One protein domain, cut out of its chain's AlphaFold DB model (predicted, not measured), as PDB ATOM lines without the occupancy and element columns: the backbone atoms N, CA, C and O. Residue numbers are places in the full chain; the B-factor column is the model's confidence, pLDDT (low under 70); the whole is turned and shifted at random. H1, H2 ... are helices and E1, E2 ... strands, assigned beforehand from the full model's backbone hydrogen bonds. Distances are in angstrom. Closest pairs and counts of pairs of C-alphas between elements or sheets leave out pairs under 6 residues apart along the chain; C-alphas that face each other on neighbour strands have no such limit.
ATOM      1  N   ARG A 264     -17.549  79.649 158.850       81.81
ATOM      2  CA  ARG A 264     -16.511  78.633 158.654       81.81
ATOM      3  C   ARG A 264     -15.359  79.145 157.789       81.81
ATOM      4  O   ARG A 264     -14.210  78.789 158.036       81.81
ATOM      5  N   LEU A 265     -15.651  79.941 156.757       81.25
ATOM      6  CA  LEU A 265     -14.614  80.553 155.917       81.25
ATOM      7  C   LEU A 265     -13.843  81.625 156.691       81.25
ATOM      8  O   LEU A 265     -12.627  81.699 156.542       81.25
ATOM      9  N   PHE A 266     -14.519  82.389 157.552       85.06
ATOM     10  CA  PHE A 266     -13.884  83.335 158.468       85.06
ATOM     11  C   PHE A 266     -12.794  82.661 159.307       85.06
ATOM     12  O   PHE A 266     -11.639  83.082 159.249       85.06
ATOM     13  N   ASP A 267     -13.129  81.580 160.018       85.19
ATOM     14  CA  ASP A 267     -12.180  80.879 160.890       85.19
ATOM     15  C   ASP A 267     -10.979  80.324 160.110       85.19
ATOM     16  O   ASP A 267      -9.828  80.454 160.536       85.19
ATOM     17  N   ILE A 268     -11.232  79.741 158.933       88.81
ATOM     18  CA  ILE A 268     -10.178  79.222 158.051       88.81
ATOM     19  C   ILE A 268      -9.244  80.352 157.616       88.81
ATOM     20  O   ILE A 268      -8.019  80.220 157.710       88.81
ATOM     21  N   THR A 269      -9.802  81.468 157.153       90.19
ATOM     22  CA  THR A 269      -9.026  82.605 156.659       90.19
ATOM     23  C   THR A 269      -8.236  83.270 157.779       90.19
ATOM     24  O   THR A 269      -7.043  83.530 157.623       90.19
ATOM     25  N   LYS A 270      -8.859  83.466 158.943       91.31
ATOM     26  CA  LYS A 270      -8.220  84.004 160.145       91.31
ATOM     27  C   LYS A 270      -6.992  83.188 160.551       91.31
ATOM     28  O   LYS A 270      -5.904  83.744 160.711       91.31
ATOM     29  N   ASN A 271      -7.145  81.870 160.660       92.75
ATOM     30  CA  ASN A 271      -6.049  80.969 161.019       92.75
ATOM     31  C   ASN A 271      -4.968  80.906 159.933       92.75
ATOM     32  O   ASN A 271      -3.781  80.829 160.252       92.75
ATOM     33  N   SER A 272      -5.354  81.002 158.657       94.88
ATOM     34  CA  SER A 272      -4.406  81.047 157.538       94.88
ATOM     35  C   SER A 272      -3.520  82.295 157.596       94.88
ATOM     36  O   SER A 272      -2.305  82.179 157.446       94.88
ATOM     37  N   ILE A 273      -4.094  83.472 157.876       94.69
ATOM     38  CA  ILE A 273      -3.338  84.730 158.010       94.69
ATOM     39  C   ILE A 273      -2.338  84.640 159.166       94.69
ATOM     40  O   ILE A 273      -1.161  84.946 158.971       94.69
ATOM     41  N   LYS A 274      -2.781  84.172 160.344       93.88
ATOM     42  CA  LYS A 274      -1.908  83.981 161.518       93.88
ATOM     43  C   LYS A 274      -0.748  83.037 161.210       93.88
ATOM     44  O   LYS A 274       0.407  83.408 161.390       93.88
ATOM     45  N   THR A 275      -1.054  81.877 160.631       94.62
ATOM     46  CA  THR A 275      -0.045  80.880 160.247       94.62
ATOM     47  C   THR A 275       0.976  81.454 159.260       94.62
ATOM     48  O   THR A 275       2.177  81.251 159.423       94.62
ATOM     49  N   MET A 276       0.532  82.202 158.240       95.94
ATOM     50  CA  MET A 276       1.446  82.821 157.271       95.94
ATOM     51  C   MET A 276       2.379  83.848 157.922       95.94
ATOM     52  O   MET A 276       3.566  83.877 157.598       95.94
ATOM     53  N   LEU A 277       1.865  84.670 158.841       94.00
ATOM     54  CA  LEU A 277       2.662  85.655 159.576       94.00
ATOM     55  C   LEU A 277       3.708  84.985 160.474       94.00
ATOM     56  O   LEU A 277       4.877  85.361 160.420       94.00
ATOM     57  N   GLU A 278       3.322  83.949 161.219       92.19
ATOM     58  CA  GLU A 278       4.229  83.166 162.068       92.19
ATOM     59  C   GLU A 278       5.334  82.486 161.264       92.19
ATOM     60  O   GLU A 278       6.513  82.559 161.616       92.19
ATOM     61  N   MET A 279       4.974  81.839 160.154       92.50
ATOM     62  CA  MET A 279       5.951  81.217 159.262       92.50
ATOM     63  C   MET A 279       6.935  82.250 158.709       92.50
ATOM     64  O   MET A 279       8.140  81.994 158.684       92.50
ATOM     65  N   ASN A 280       6.439  83.416 158.291       92.81
ATOM     66  CA  ASN A 280       7.282  84.484 157.773       92.81
ATOM     67  C   ASN A 280       8.210  85.049 158.854       92.81
ATOM     68  O   ASN A 280       9.393  85.243 158.580       92.81
ATOM     69  N   TYR A 281       7.723  85.246 160.080       89.81
ATOM     70  CA  TYR A 281       8.551  85.647 161.219       89.81
ATOM     71  C   TYR A 281       9.665  84.634 161.489       89.81
ATOM     72  O   TYR A 281      10.834  85.007 161.530       89.81
ATOM     73  N   ASN A 282       9.335  83.344 161.571       86.69
ATOM     74  CA  ASN A 282      10.321  82.287 161.806       86.69
ATOM     75  C   ASN A 282      11.380  82.199 160.694       86.69
ATOM     76  O   ASN A 282      12.528  81.848 160.962       86.69
ATOM     77  N   TYR A 283      11.006  82.499 159.448       91.50
ATOM     78  CA  TYR A 283      11.908  82.426 158.300       91.50
ATOM     79  C   TYR A 283      12.781  83.680 158.124       91.50
ATOM     80  O   TYR A 283      13.969  83.570 157.829       91.50
ATOM     81  N   SER A 284      12.194  84.867 158.278       89.94
ATOM     82  CA  SER A 284      12.814  86.152 157.915       89.94
ATOM     83  C   SER A 284      13.177  87.040 159.108       89.94
ATOM     84  O   SER A 284      13.942  87.990 158.949       89.94
ATOM     85  N   GLY A 285      12.626  86.761 160.292       86.44
ATOM     86  CA  GLY A 285      12.746  87.601 161.484       86.44
ATOM     87  C   GLY A 285      11.891  88.873 161.459       86.44
ATOM     88  O   GLY A 285      12.077  89.734 162.313       86.44
ATOM     89  N   ILE A 286      10.976  89.035 160.493       89.88
ATOM     90  CA  ILE A 286      10.103  90.217 160.408       89.88
ATOM     91  C   ILE A 286       9.072  90.184 161.537       89.88
ATOM     92  O   ILE A 286       8.129  89.393 161.491       89.88
ATOM     93  N   GLU A 287       9.220  91.072 162.522       92.38
ATOM     94  CA  GLU A 287       8.222  91.251 163.578       92.38
ATOM     95  C   GLU A 287       6.862  91.645 162.995       92.38
ATOM     96  O   GLU A 287       6.766  92.503 162.104       92.38
ATOM     97  N   TYR A 288       5.802  91.058 163.551       94.06
ATOM     98  CA  TYR A 288       4.431  91.386 163.192       94.06
ATOM     99  C   TYR A 288       3.541  91.599 164.416       94.06
ATOM    100  O   TYR A 288       3.806  91.111 165.514       94.06
ATOM    101  N   GLY A 289       2.460  92.334 164.181       93.44
ATOM    102  CA  GLY A 289       1.320  92.464 165.071       93.44
ATOM    103  C   GLY A 289       0.031  92.222 164.303       93.44
ATOM    104  O   GLY A 289      -0.052  92.525 163.110       93.44
ATOM    105  N   ILE A 290      -0.986  91.697 164.975       92.62
ATOM    106  CA  ILE A 290      -2.288  91.409 164.373       92.62
ATOM    107  C   ILE A 290      -3.398  91.948 165.267       92.62
ATOM    108  O   ILE A 290      -3.434  91.654 166.450       92.62
ATOM    109  N   ASN A 291      -4.309  92.741 164.719       88.94
ATOM    110  CA  ASN A 291      -5.551  93.100 165.389       88.94
ATOM    111  C   ASN A 291      -6.721  92.523 164.584       88.94
ATOM    112  O   ASN A 291      -7.056  93.021 163.508       88.94
ATOM    113  N   ASP A 292      -7.302  91.459 165.126       86.44
ATOM    114  CA  ASP A 292      -8.428  90.692 164.596       86.44
ATOM    115  C   ASP A 292      -9.723  90.955 165.388       86.44
ATOM    116  O   ASP A 292     -10.604  90.096 165.432       86.44
ATOM    117  N   SER A 293      -9.837  92.135 166.018       79.38
ATOM    118  CA  SER A 293     -11.025  92.532 166.785       79.38
ATOM    119  C   SER A 293     -12.282  92.674 165.926       79.38
ATOM    120  O   SER A 293     -13.377  92.635 166.468       79.38
ATOM    121  N   MET A 294     -12.126  92.864 164.612       77.06
ATOM    122  CA  MET A 294     -13.224  92.943 163.647       77.06
ATOM    123  C   MET A 294     -13.411  91.595 162.933       77.06
ATOM    124  O   MET A 294     -12.444  90.925 162.557       77.06
ATOM    125  N   LYS A 295     -14.664  91.201 162.698       79.56
ATOM    126  CA  LYS A 295     -15.060  90.014 161.918       79.56
ATOM    127  C   LYS A 295     -14.957  90.221 160.421       79.56
ATOM    128  O   LYS A 295     -14.845  89.273 159.654       79.56
ATOM    129  N   THR A 296     -14.989  91.475 160.008       74.62
ATOM    130  CA  THR A 296     -15.006  91.890 158.607       74.62
ATOM    131  C   THR A 296     -13.601  91.989 158.014       74.62
ATOM    132  O   THR A 296     -13.363  91.639 156.855       74.62
ATOM    133  N   GLN A 297     -12.630  92.403 158.822       86.31
ATOM    134  CA  GLN A 297     -11.263  92.650 158.384       86.31
ATOM    135  C   GLN A 297     -10.249  92.341 159.475       86.31
ATOM    136  O   GLN A 297     -10.570  92.304 160.659       86.31
ATOM    137  N   VAL A 298      -8.996  92.202 159.067       89.94
ATOM    138  CA  VAL A 298      -7.866  92.107 159.981       89.94
ATOM    139  C   VAL A 298      -6.862  93.213 159.693       89.94
ATOM    140  O   VAL A 298      -6.520  93.509 158.543       89.94
ATOM    141  N   MET A 299      -6.391  93.836 160.769       92.94
ATOM    142  CA  MET A 299      -5.302  94.797 160.720       92.94
ATOM    143  C   MET A 299      -3.992  94.071 161.004       92.94
ATOM    144  O   MET A 299      -3.838  93.454 162.055       92.94
ATOM    145  N   VAL A 300      -3.039  94.169 160.085       94.62
ATOM    146  CA  VAL A 300      -1.710  93.567 160.218       94.62
ATOM    147  C   VAL A 300      -0.662  94.670 160.250       94.62
ATOM    148  O   VAL A 300      -0.692  95.610 159.453       94.62
ATOM    149  N   TYR A 301       0.286  94.550 161.170       95.25
ATOM    150  CA  TYR A 301       1.413  95.458 161.320       95.25
ATOM    151  C   TYR A 301       2.697  94.677 161.080       95.25
ATOM    152  O   TYR A 301       2.851  93.601 161.639       95.25
ATOM    153  N   LEU A 302       3.613  95.204 160.267       94.88
ATOM    154  CA  LEU A 302       4.918  94.585 159.999       94.88
ATOM    155  C   LEU A 302       6.031  95.596 160.245       94.88
ATOM    156  O   LEU A 302       5.947  96.727 159.754       94.88
ATOM    157  N   GLN A 303       7.089  95.214 160.953       93.81
ATOM    158  CA  GLN A 303       8.273  96.062 161.081       93.81
ATOM    159  C   GLN A 303       8.996  96.178 159.727       93.81
ATOM    160  O   GLN A 303       9.095  95.219 158.963       93.81
ATOM    161  N   ASP A 304       9.494  97.371 159.390       86.69
ATOM    162  CA  ASP A 304      10.280  97.538 158.168       86.69
ATOM    163  C   ASP A 304      11.722  97.062 158.382       86.69
ATOM    164  O   ASP A 304      12.502  97.726 159.059       86.69
ATOM    165  N   ILE A 305      12.093  95.971 157.708       81.38
ATOM    166  CA  ILE A 305      13.418  95.320 157.777       81.38
ATOM    167  C   ILE A 305      14.586  96.292 157.565       81.38
ATOM    168  O   ILE A 305      15.685  96.078 158.065       81.38
ATOM    169  N   ASN A 306      14.381  97.357 156.784       82.50
ATOM    170  CA  ASN A 306      15.457  98.296 156.451       82.50
ATOM    171  C   ASN A 306      15.412  99.579 157.292       82.50
ATOM    172  O   ASN A 306      16.230 100.472 157.076       82.50
ATOM    173  N   ASP A 307      14.398  99.747 158.141       87.06
ATOM    174  CA  ASP A 307      14.156 100.987 158.873       87.06
ATOM    175  C   ASP A 307      13.329 100.713 160.135       87.06
ATOM    176  O   ASP A 307      12.109 100.872 160.128       87.06
ATOM    177  N   ASN A 308      14.001 100.369 161.239       87.38
ATOM    178  CA  ASN A 308      13.369 100.082 162.538       87.38
ATOM    179  C   ASN A 308      12.541 101.259 163.095       87.38
ATOM    180  O   ASN A 308      11.784 101.094 164.048       87.38
ATOM    181  N   ALA A 309      12.650 102.463 162.518       93.00
ATOM    182  CA  ALA A 309      11.803 103.597 162.876       93.00
ATOM    183  C   ALA A 309      10.449 103.592 162.144       93.00
ATOM    184  O   ALA A 309       9.621 104.488 162.367       93.00
ATOM    185  N   LYS A 310      10.200 102.620 161.258       94.62
ATOM    186  CA  LYS A 310       8.986 102.514 160.448       94.62
ATOM    187  C   LYS A 310       8.376 101.116 160.493       94.62
ATOM    188  O   LYS A 310       9.022 100.119 160.780       94.62
ATOM    189  N   MET A 311       7.091 101.084 160.178       95.31
ATOM    190  CA  MET A 311       6.295  99.871 160.047       95.31
ATOM    191  C   MET A 311       5.348 100.000 158.854       95.31
ATOM    192  O   MET A 311       5.041 101.111 158.404       95.31
ATOM    193  N   PHE A 312       4.863  98.873 158.359       95.31
ATOM    194  CA  PHE A 312       3.705  98.806 157.481       95.31
ATOM    195  C   PHE A 312       2.462  98.535 158.316       95.31
ATOM    196  O   PHE A 312       2.491  97.725 159.232       95.31
ATOM    197  N   GLU A 313       1.384  99.235 157.996       94.88
ATOM    198  CA  GLU A 313       0.038  98.961 158.480       94.88
ATOM    199  C   GLU A 313      -0.793  98.512 157.284       94.88
ATOM    200  O   GLU A 313      -0.790  99.168 156.238       94.88
ATOM    201  N   VAL A 314      -1.466  97.383 157.438       94.38
ATOM    202  CA  VAL A 314      -2.222  96.694 156.396       94.38
ATOM    203  C   VAL A 314      -3.620  96.450 156.918       94.38
ATOM    204  O   VAL A 314      -3.789  96.044 158.063       94.38
ATOM    205  N   CYS A 315      -4.604  96.698 156.069       91.31
ATOM    206  CA  CYS A 315      -6.001  96.397 156.319       91.31
ATOM    207  C   CYS A 315      -6.465  95.495 155.181       91.31
ATOM    208  O   CYS A 315      -6.376  95.902 154.021       91.31
ATOM    209  N   ILE A 316      -6.897  94.281 155.515       91.06
ATOM    210  CA  ILE A 316      -7.335  93.277 154.544       91.06
ATOM    211  C   ILE A 316      -8.641  92.639 155.020       91.06
ATOM    212  O   ILE A 316      -8.745  92.228 156.178       91.06
ATOM    213  N   THR A 317      -9.643  92.567 154.145       88.19
ATOM    214  CA  THR A 317     -10.880  91.829 154.442       88.19
ATOM    215  C   THR A 317     -10.644  90.326 154.323       88.19
ATOM    216  O   THR A 317      -9.766  89.866 153.583       88.19
ATOM    217  N   TYR A 318     -11.442  89.518 155.023       87.50
ATOM    218  CA  TYR A 318     -11.321  88.061 154.899       87.50
ATOM    219  C   TYR A 318     -11.608  87.592 153.457       87.50
ATOM    220  O   TYR A 318     -10.957  86.667 152.964       87.50
ATOM    221  N   ASN A 319     -12.493  88.277 152.727       85.06
ATOM    222  CA  ASN A 319     -12.779  87.986 151.320       85.06
ATOM    223  C   ASN A 319     -11.664  88.454 150.364       85.06
ATOM    224  O   ASN A 319     -11.322  87.735 149.420       85.06
ATOM    225  N   GLU A 320     -11.016  89.597 150.614       88.25
ATOM    226  CA  GLU A 320      -9.804  90.028 149.896       88.25
ATOM    227  C   GLU A 320      -8.682  88.997 150.015       88.25
ATOM    228  O   GLU A 320      -8.075  88.630 149.003       88.25
ATOM    229  N   PHE A 321      -8.438  88.494 151.228       92.31
ATOM    230  CA  PHE A 321      -7.462  87.430 151.438       92.31
ATOM    231  C   PHE A 321      -7.870  86.157 150.697       92.31
ATOM    232  O   PHE A 321      -7.067  85.593 149.959       92.31
ATOM    233  N   SER A 322      -9.125  85.724 150.847       89.62
ATOM    234  CA  SER A 322      -9.609  84.454 150.288       89.62
ATOM    235  C   SER A 322      -9.527  84.415 148.759       89.62
ATOM    236  O   SER A 322      -9.264  83.363 148.180       89.62
ATOM    237  N   ARG A 323      -9.690  85.564 148.088       89.94
ATOM    238  CA  ARG A 323      -9.550  85.674 146.627       89.94
ATOM    239  C   ARG A 323      -8.113  85.516 146.137       89.94
ATOM    240  O   ARG A 323      -7.916  85.051 145.016       89.94
ATOM    241  N   ASN A 324      -7.116  85.936 146.918       93.56
ATOM    242  CA  ASN A 324      -5.710  85.844 146.519       93.56
ATOM    243  C   ASN A 324      -4.748  85.797 147.727       93.56
ATOM    244  O   ASN A 324      -4.064  86.790 148.004       93.56
ATOM    245  N   PRO A 325      -4.634  84.645 148.415       95.50
ATOM    246  CA  PRO A 325      -3.731  84.497 149.560       95.50
ATOM    247  C   PRO A 325      -2.259  84.735 149.191       95.50
ATOM    248  O   PRO A 325      -1.482  85.259 149.988       95.50
ATOM    249  N   ASP A 326      -1.877  84.418 147.950       96.06
ATOM    250  CA  ASP A 326      -0.514  84.602 147.447       96.06
ATOM    251  C   ASP A 326      -0.100  86.075 147.379       96.06
ATOM    252  O   ASP A 326       1.082  86.390 147.526       96.06
ATOM    253  N   ALA A 327      -1.044  86.997 147.160       95.19
ATOM    254  CA  ALA A 327      -0.748  88.423 147.216       95.19
ATOM    255  C   ALA A 327      -0.343  88.847 148.633       95.19
ATOM    256  O   ALA A 327       0.640  89.570 148.795       95.19
ATOM    257  N   PHE A 328      -1.044  88.353 149.656       96.56
ATOM    258  CA  PHE A 328      -0.683  88.619 151.047       96.56
ATOM    259  C   PHE A 328       0.658  87.978 151.409       96.56
ATOM    260  O   PHE A 328       1.524  88.648 151.967       96.56
ATOM    261  N   LYS A 329       0.880  86.722 151.002       96.44
ATOM    262  CA  LYS A 329       2.161  86.030 151.196       96.44
ATOM    263  C   LYS A 329       3.341  86.814 150.602       96.44
ATOM    264  O   LYS A 329       4.307  87.102 151.299       96.44
ATOM    265  N   LYS A 330       3.235  87.243 149.341       95.56
ATOM    266  CA  LYS A 330       4.274  88.066 148.692       95.56
ATOM    267  C   LYS A 330       4.496  89.394 149.410       95.56
ATOM    268  O   LYS A 330       5.615  89.896 149.440       95.56
ATOM    269  N   PHE A 331       3.437  89.987 149.957       95.19
ATOM    270  CA  PHE A 331       3.548  91.234 150.699       95.19
ATOM    271  C   PHE A 331       4.302  91.064 152.018       95.19
ATOM    272  O   PHE A 331       5.148  91.900 152.318       95.19
ATOM    273  N   ILE A 332       4.018  90.021 152.804       94.94
ATOM    274  CA  ILE A 332       4.700  89.817 154.093       94.94
ATOM    275  C   ILE A 332       6.176  89.435 153.906       94.94
ATOM    276  O   ILE A 332       7.002  89.799 154.742       94.94
ATOM    277  N   GLU A 333       6.511  88.774 152.793       93.56
ATOM    278  CA  GLU A 333       7.891  88.468 152.400       93.56
ATOM    279  C   GLU A 333       8.630  89.741 151.939       93.56
ATOM    280  O   GLU A 333       9.740  90.025 152.390       93.56
ATOM    281  N   GLU A 334       8.016  90.542 151.056       91.12
ATOM    282  CA  GLU A 334       8.679  91.681 150.408       91.12
ATOM    283  C   GLU A 334       7.747  92.908 150.228       91.12
ATOM    284  O   GLU A 334       7.396  93.299 149.103       91.12
ATOM    285  N   PRO A 335       7.392  93.632 151.309       86.50
ATOM    286  CA  PRO A 335       6.316  94.637 151.292       86.50
ATOM    287  C   PRO A 335       6.593  95.865 150.403       86.50
ATOM    288  O   PRO A 335       5.697  96.669 150.136       86.50
ATOM    289  N   LYS A 336       7.834  96.041 149.929       86.38
ATOM    290  CA  LYS A 336       8.271  97.176 149.094       86.38
ATOM    291  C   LYS A 336       8.245  96.903 147.594       86.38
ATOM    292  O   LYS A 336       8.371  97.855 146.824       86.38
ATOM    293  N   VAL A 337       8.112  95.645 147.175       87.56
ATOM    294  CA  VAL A 337       8.243  95.266 145.758       87.56
ATOM    295  C   VAL A 337       7.131  95.867 144.919       87.56
ATOM    296  O   VAL A 337       7.360  96.299 143.789       87.56
ATOM    297  N   GLN A 338       5.929  95.954 145.486       86.88
ATOM    298  CA  GLN A 338       4.771  96.493 144.792       86.88
ATOM    299  C   GLN A 338       4.217  97.708 145.524       86.88
ATOM    300  O   GLN A 338       4.078  97.741 146.744       86.88
ATOM    301  N   LYS A 339       3.874  98.734 144.741       81.44
ATOM    302  CA  LYS A 339       3.221  99.951 145.247       81.44
ATOM    303  C   LYS A 339       1.716  99.776 145.447       81.44
ATOM    304  O   LYS A 339       1.096 100.631 146.072       81.44
ATOM    305  N   LYS A 340       1.124  98.748 144.838       86.06
ATOM    306  CA  LYS A 340      -0.312  98.481 144.853       86.06
ATOM    307  C   LYS A 340      -0.524  97.004 145.129       86.06
ATOM    308  O   LYS A 340       0.065  96.178 144.442       86.06
ATOM    309  N   TRP A 341      -1.387  96.731 146.091       90.44
ATOM    310  CA  TRP A 341      -1.854  95.404 146.461       90.44
ATOM    311  C   TRP A 341      -3.372  95.362 146.276       90.44
ATOM    312  O   TRP A 341      -4.002  96.406 146.095       90.44
ATOM    313  N   ASN A 342      -3.959  94.170 146.302       86.81
ATOM    314  CA  ASN A 342      -5.415  93.985 146.296       86.81
ATOM    315  C   ASN A 342      -6.064  94.276 147.661       86.81
ATOM    316  O   ASN A 342      -7.237  93.990 147.831       86.81
ATOM    317  N   PHE A 343      -5.294  94.813 148.603       90.88
ATOM    318  CA  PHE A 343      -5.712  95.243 149.929       90.88
ATOM    319  C   PHE A 343      -5.011  96.560 150.274       90.88
ATOM    320  O   PHE A 343      -4.015  96.958 149.648       90.88
ATOM    321  N   TRP A 344      -5.529  97.266 151.275       90.44
ATOM    322  CA  TRP A 344      -4.981  98.553 151.679       90.44
ATOM    323  C   TRP A 344      -3.706  98.378 152.507       90.44
ATOM    324  O   TRP A 344      -3.638  97.570 153.430       90.44
ATOM    325  N   SER A 345      -2.681  99.176 152.206       92.31
ATOM    326  CA  SER A 345      -1.457  99.227 153.003       92.31
ATOM    327  C   SER A 345      -0.854 100.629 153.022       92.31
ATOM    328  O   SER A 345      -0.951 101.401 152.061       92.31
ATOM    329  N   ARG A 346      -0.210 100.980 154.137       92.94
ATOM    330  CA  ARG A 346       0.466 102.266 154.321       92.94
ATOM    331  C   ARG A 346       1.683 102.128 155.230       92.94
ATOM    332  O   ARG A 346       1.648 101.453 156.250       92.94
ATOM    333  N   ARG A 347       2.758 102.852 154.909       93.88
ATOM    334  CA  ARG A 347       3.935 102.971 155.785       93.88
ATOM    335  C   ARG A 347       3.692 104.033 156.866       93.88
ATOM    336  O   ARG A 347       3.286 105.155 156.549       93.88
ATOM    337  N   LYS A 348       3.964 103.697 158.126       94.50
ATOM    338  CA  LYS A 348       3.821 104.559 159.312       94.50
ATOM    339  C   LYS A 348       5.114 104.587 160.133       94.50
ATOM    340  O   LYS A 348       6.016 103.784 159.913       94.50
ATOM    341  N   LYS A 349       5.213 105.538 161.072       95.44
ATOM    342  CA  LYS A 349       6.252 105.516 162.113       95.44
ATOM    343  C   LYS A 349       6.011 104.299 163.009       95.44
ATOM    344  O   LYS A 349       4.857 104.033 163.343       95.44
ATOM    345  N   TYR A 350       7.082 103.599 163.370       94.94
ATOM    346  CA  TYR A 350       7.030 102.454 164.271       94.94
ATOM    347  C   TYR A 350       6.372 102.834 165.602       94.94
ATOM    348  O   TYR A 350       6.578 103.940 166.117       94.94
ATOM    349  N   ASN A 351       5.570 101.922 166.143       92.69
ATOM    350  CA  ASN A 351       4.949 102.073 167.449       92.69
ATOM    351  C   ASN A 351       4.847 100.706 168.130       92.69
ATOM    352  O   ASN A 351       4.052  99.868 167.711       92.69
ATOM    353  N   GLN A 352       5.634 100.542 169.195       92.00
ATOM    354  CA  GLN A 352       5.787  99.313 169.972       92.00
ATOM    355  C   GLN A 352       4.449  98.698 170.403       92.00
ATOM    356  O   GLN A 352       4.287  97.488 170.345       92.00
ATOM    357  N   LYS A 353       3.437  99.528 170.700       89.81
ATOM    358  CA  LYS A 353       2.121  99.066 171.173       89.81
ATOM    359  C   LYS A 353       1.393  98.105 170.226       89.81
ATOM    360  O   LYS A 353       0.441  97.450 170.638       89.81
ATOM    361  N   TYR A 354       1.757  98.104 168.941       89.75
ATOM    362  CA  TYR A 354       1.177  97.206 167.941       89.75
ATOM    363  C   TYR A 354       1.898  95.856 167.864       89.75
ATOM    364  O   TYR A 354       1.399  94.970 167.188       89.75
ATOM    365  N   PHE A 355       3.031  95.704 168.551       89.31
ATOM    366  CA  PHE A 355       3.896  94.521 168.545       89.31
ATOM    367  C   PHE A 355       4.022  93.863 169.933       89.31
ATOM    368  O   PHE A 355       4.690  92.843 170.057       89.31
ATOM    369  N   ASP A 356       3.396  94.424 170.975       83.38
ATOM    370  CA  ASP A 356       3.448  93.869 172.334       83.38
ATOM    371  C   ASP A 356       2.765  92.483 172.428       83.38
ATOM    372  O   ASP A 356       1.767  92.230 171.750       83.38
ATOM    373  N   GLU A 357       3.294  91.607 173.302       56.78
ATOM    374  CA  GLU A 357       3.110  90.133 173.382       56.78
ATOM    375  C   GLU A 357       1.677  89.587 173.234       56.78
ATOM    376  O   GLU A 357       1.484  88.459 172.783       56.78
ATOM    377  N   LYS A 358       0.646  90.388 173.527       52.09
ATOM    378  CA  LYS A 358      -0.771  90.014 173.358       52.09
ATOM    379  C   LYS A 358      -1.202  89.739 171.907       52.09
ATOM    380  O   LYS A 358      -2.338  89.337 171.682       52.09
ATOM    381  N   PHE A 359      -0.328  89.975 170.930       53.00
ATOM    382  CA  PHE A 359      -0.584  89.744 169.506       53.00
ATOM    383  C   PHE A 359       0.208  88.564 168.909       53.00
ATOM    384  O   PHE A 359       0.206  88.400 167.690       53.00
ATOM    385  N   GLN A 360       0.872  87.748 169.744       52.44
ATOM    386  CA  GLN A 360       1.774  86.670 169.303       52.44
ATOM    387  C   GLN A 360       1.432  85.262 169.822       52.44
ATOM    388  O   GLN A 360       2.114  84.308 169.460       52.44
TER     389      GLN A 360
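AT A GLANCE: This is residues 264 to 360 of the 364 residues of the protein "FlhB HrpN YscU SpaS Family" of Treponema bryantii (UniProt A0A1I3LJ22). A long helix, H1, lies along the strands over one face of a strongly twisted four-stranded sheet, with the short helix H3 side by side with part of it and the short helix H2 turned across near its first residues. The tail after E4 folds back toward the E1 edge of the sheet. The printed part has 97 residues, with three named helices and four named strands in the order H1 E1 E2 E3 H2 H3 E4; the sheet runs E1 - E2 - E3 - E4, all antiparallel, and the class is mixed, helices and strands. The whole is compact, with a radius of gyration of the C-alphas of 12.4 A, and spans 37 by 30 by 23 A.

HOW THE PARTS SIT: H1, residues 264 to 284, is on the sheet at a height over the sheet of 10.1 A. It lies over E1, residues 288 to 291, and E2, residues 297 to 303, and its line stands at 2 degrees to that of E2 on the local plane, along the strands. H1 on this one face of the sheet makes two layers, a helix layer and a sheet layer. E1, E2 and E3, residues 310 to 317, form a meander, each strand the antiparallel neighbour of the one before. The hairpin E1 and E2 has N 289 and O 301 within hydrogen-bond range at 2.9 A; the hairpin E2 and E3 has N 300 and O 314 at 2.9 A. H2, residues 318 to 323, touches H1 about perpendicular, at 78 degrees; the closest C-alphas, of Thr 269 and Tyr 318, are 6.2 A apart. H3, residues 325 to 333, touches H1 with residues 276 to 284 of H1 alone, the same way at a shallow tilt of 27 degrees; the closest C-alphas, of Asn 280 and Glu 333, are 6.7 A apart. H2 and H3 each only graze the sheet. E4, residues 344 to 349, is the antiparallel neighbour of E3, with N 313 and O 346 2.8 A apart. The edge strands E1 and E4 are apart. In H1, H2 and H3 every O i to N i+4 pair is within hydrogen-bond range.

IN THESE COORDINATES: H1 begins at C-alpha 264 (-16.511, 78.633, 158.654) and is 30.3 A long. E1 measures 10.4 A, E2 20.0 A, E3 23.3 A, H2 8.8 A and H3 12.6 A. E4, 16.8 A, ends at C-alpha 349 (6.252, 105.516, 162.113).

THE WHOLE: The two C-alphas farthest apart, those of Arg 264 and Ala 309, are 38.0 A apart. The printed part has no cut, and no link is long. Mean pLDDT of the printed part is 88.8; residues 357 to 360 are under 70.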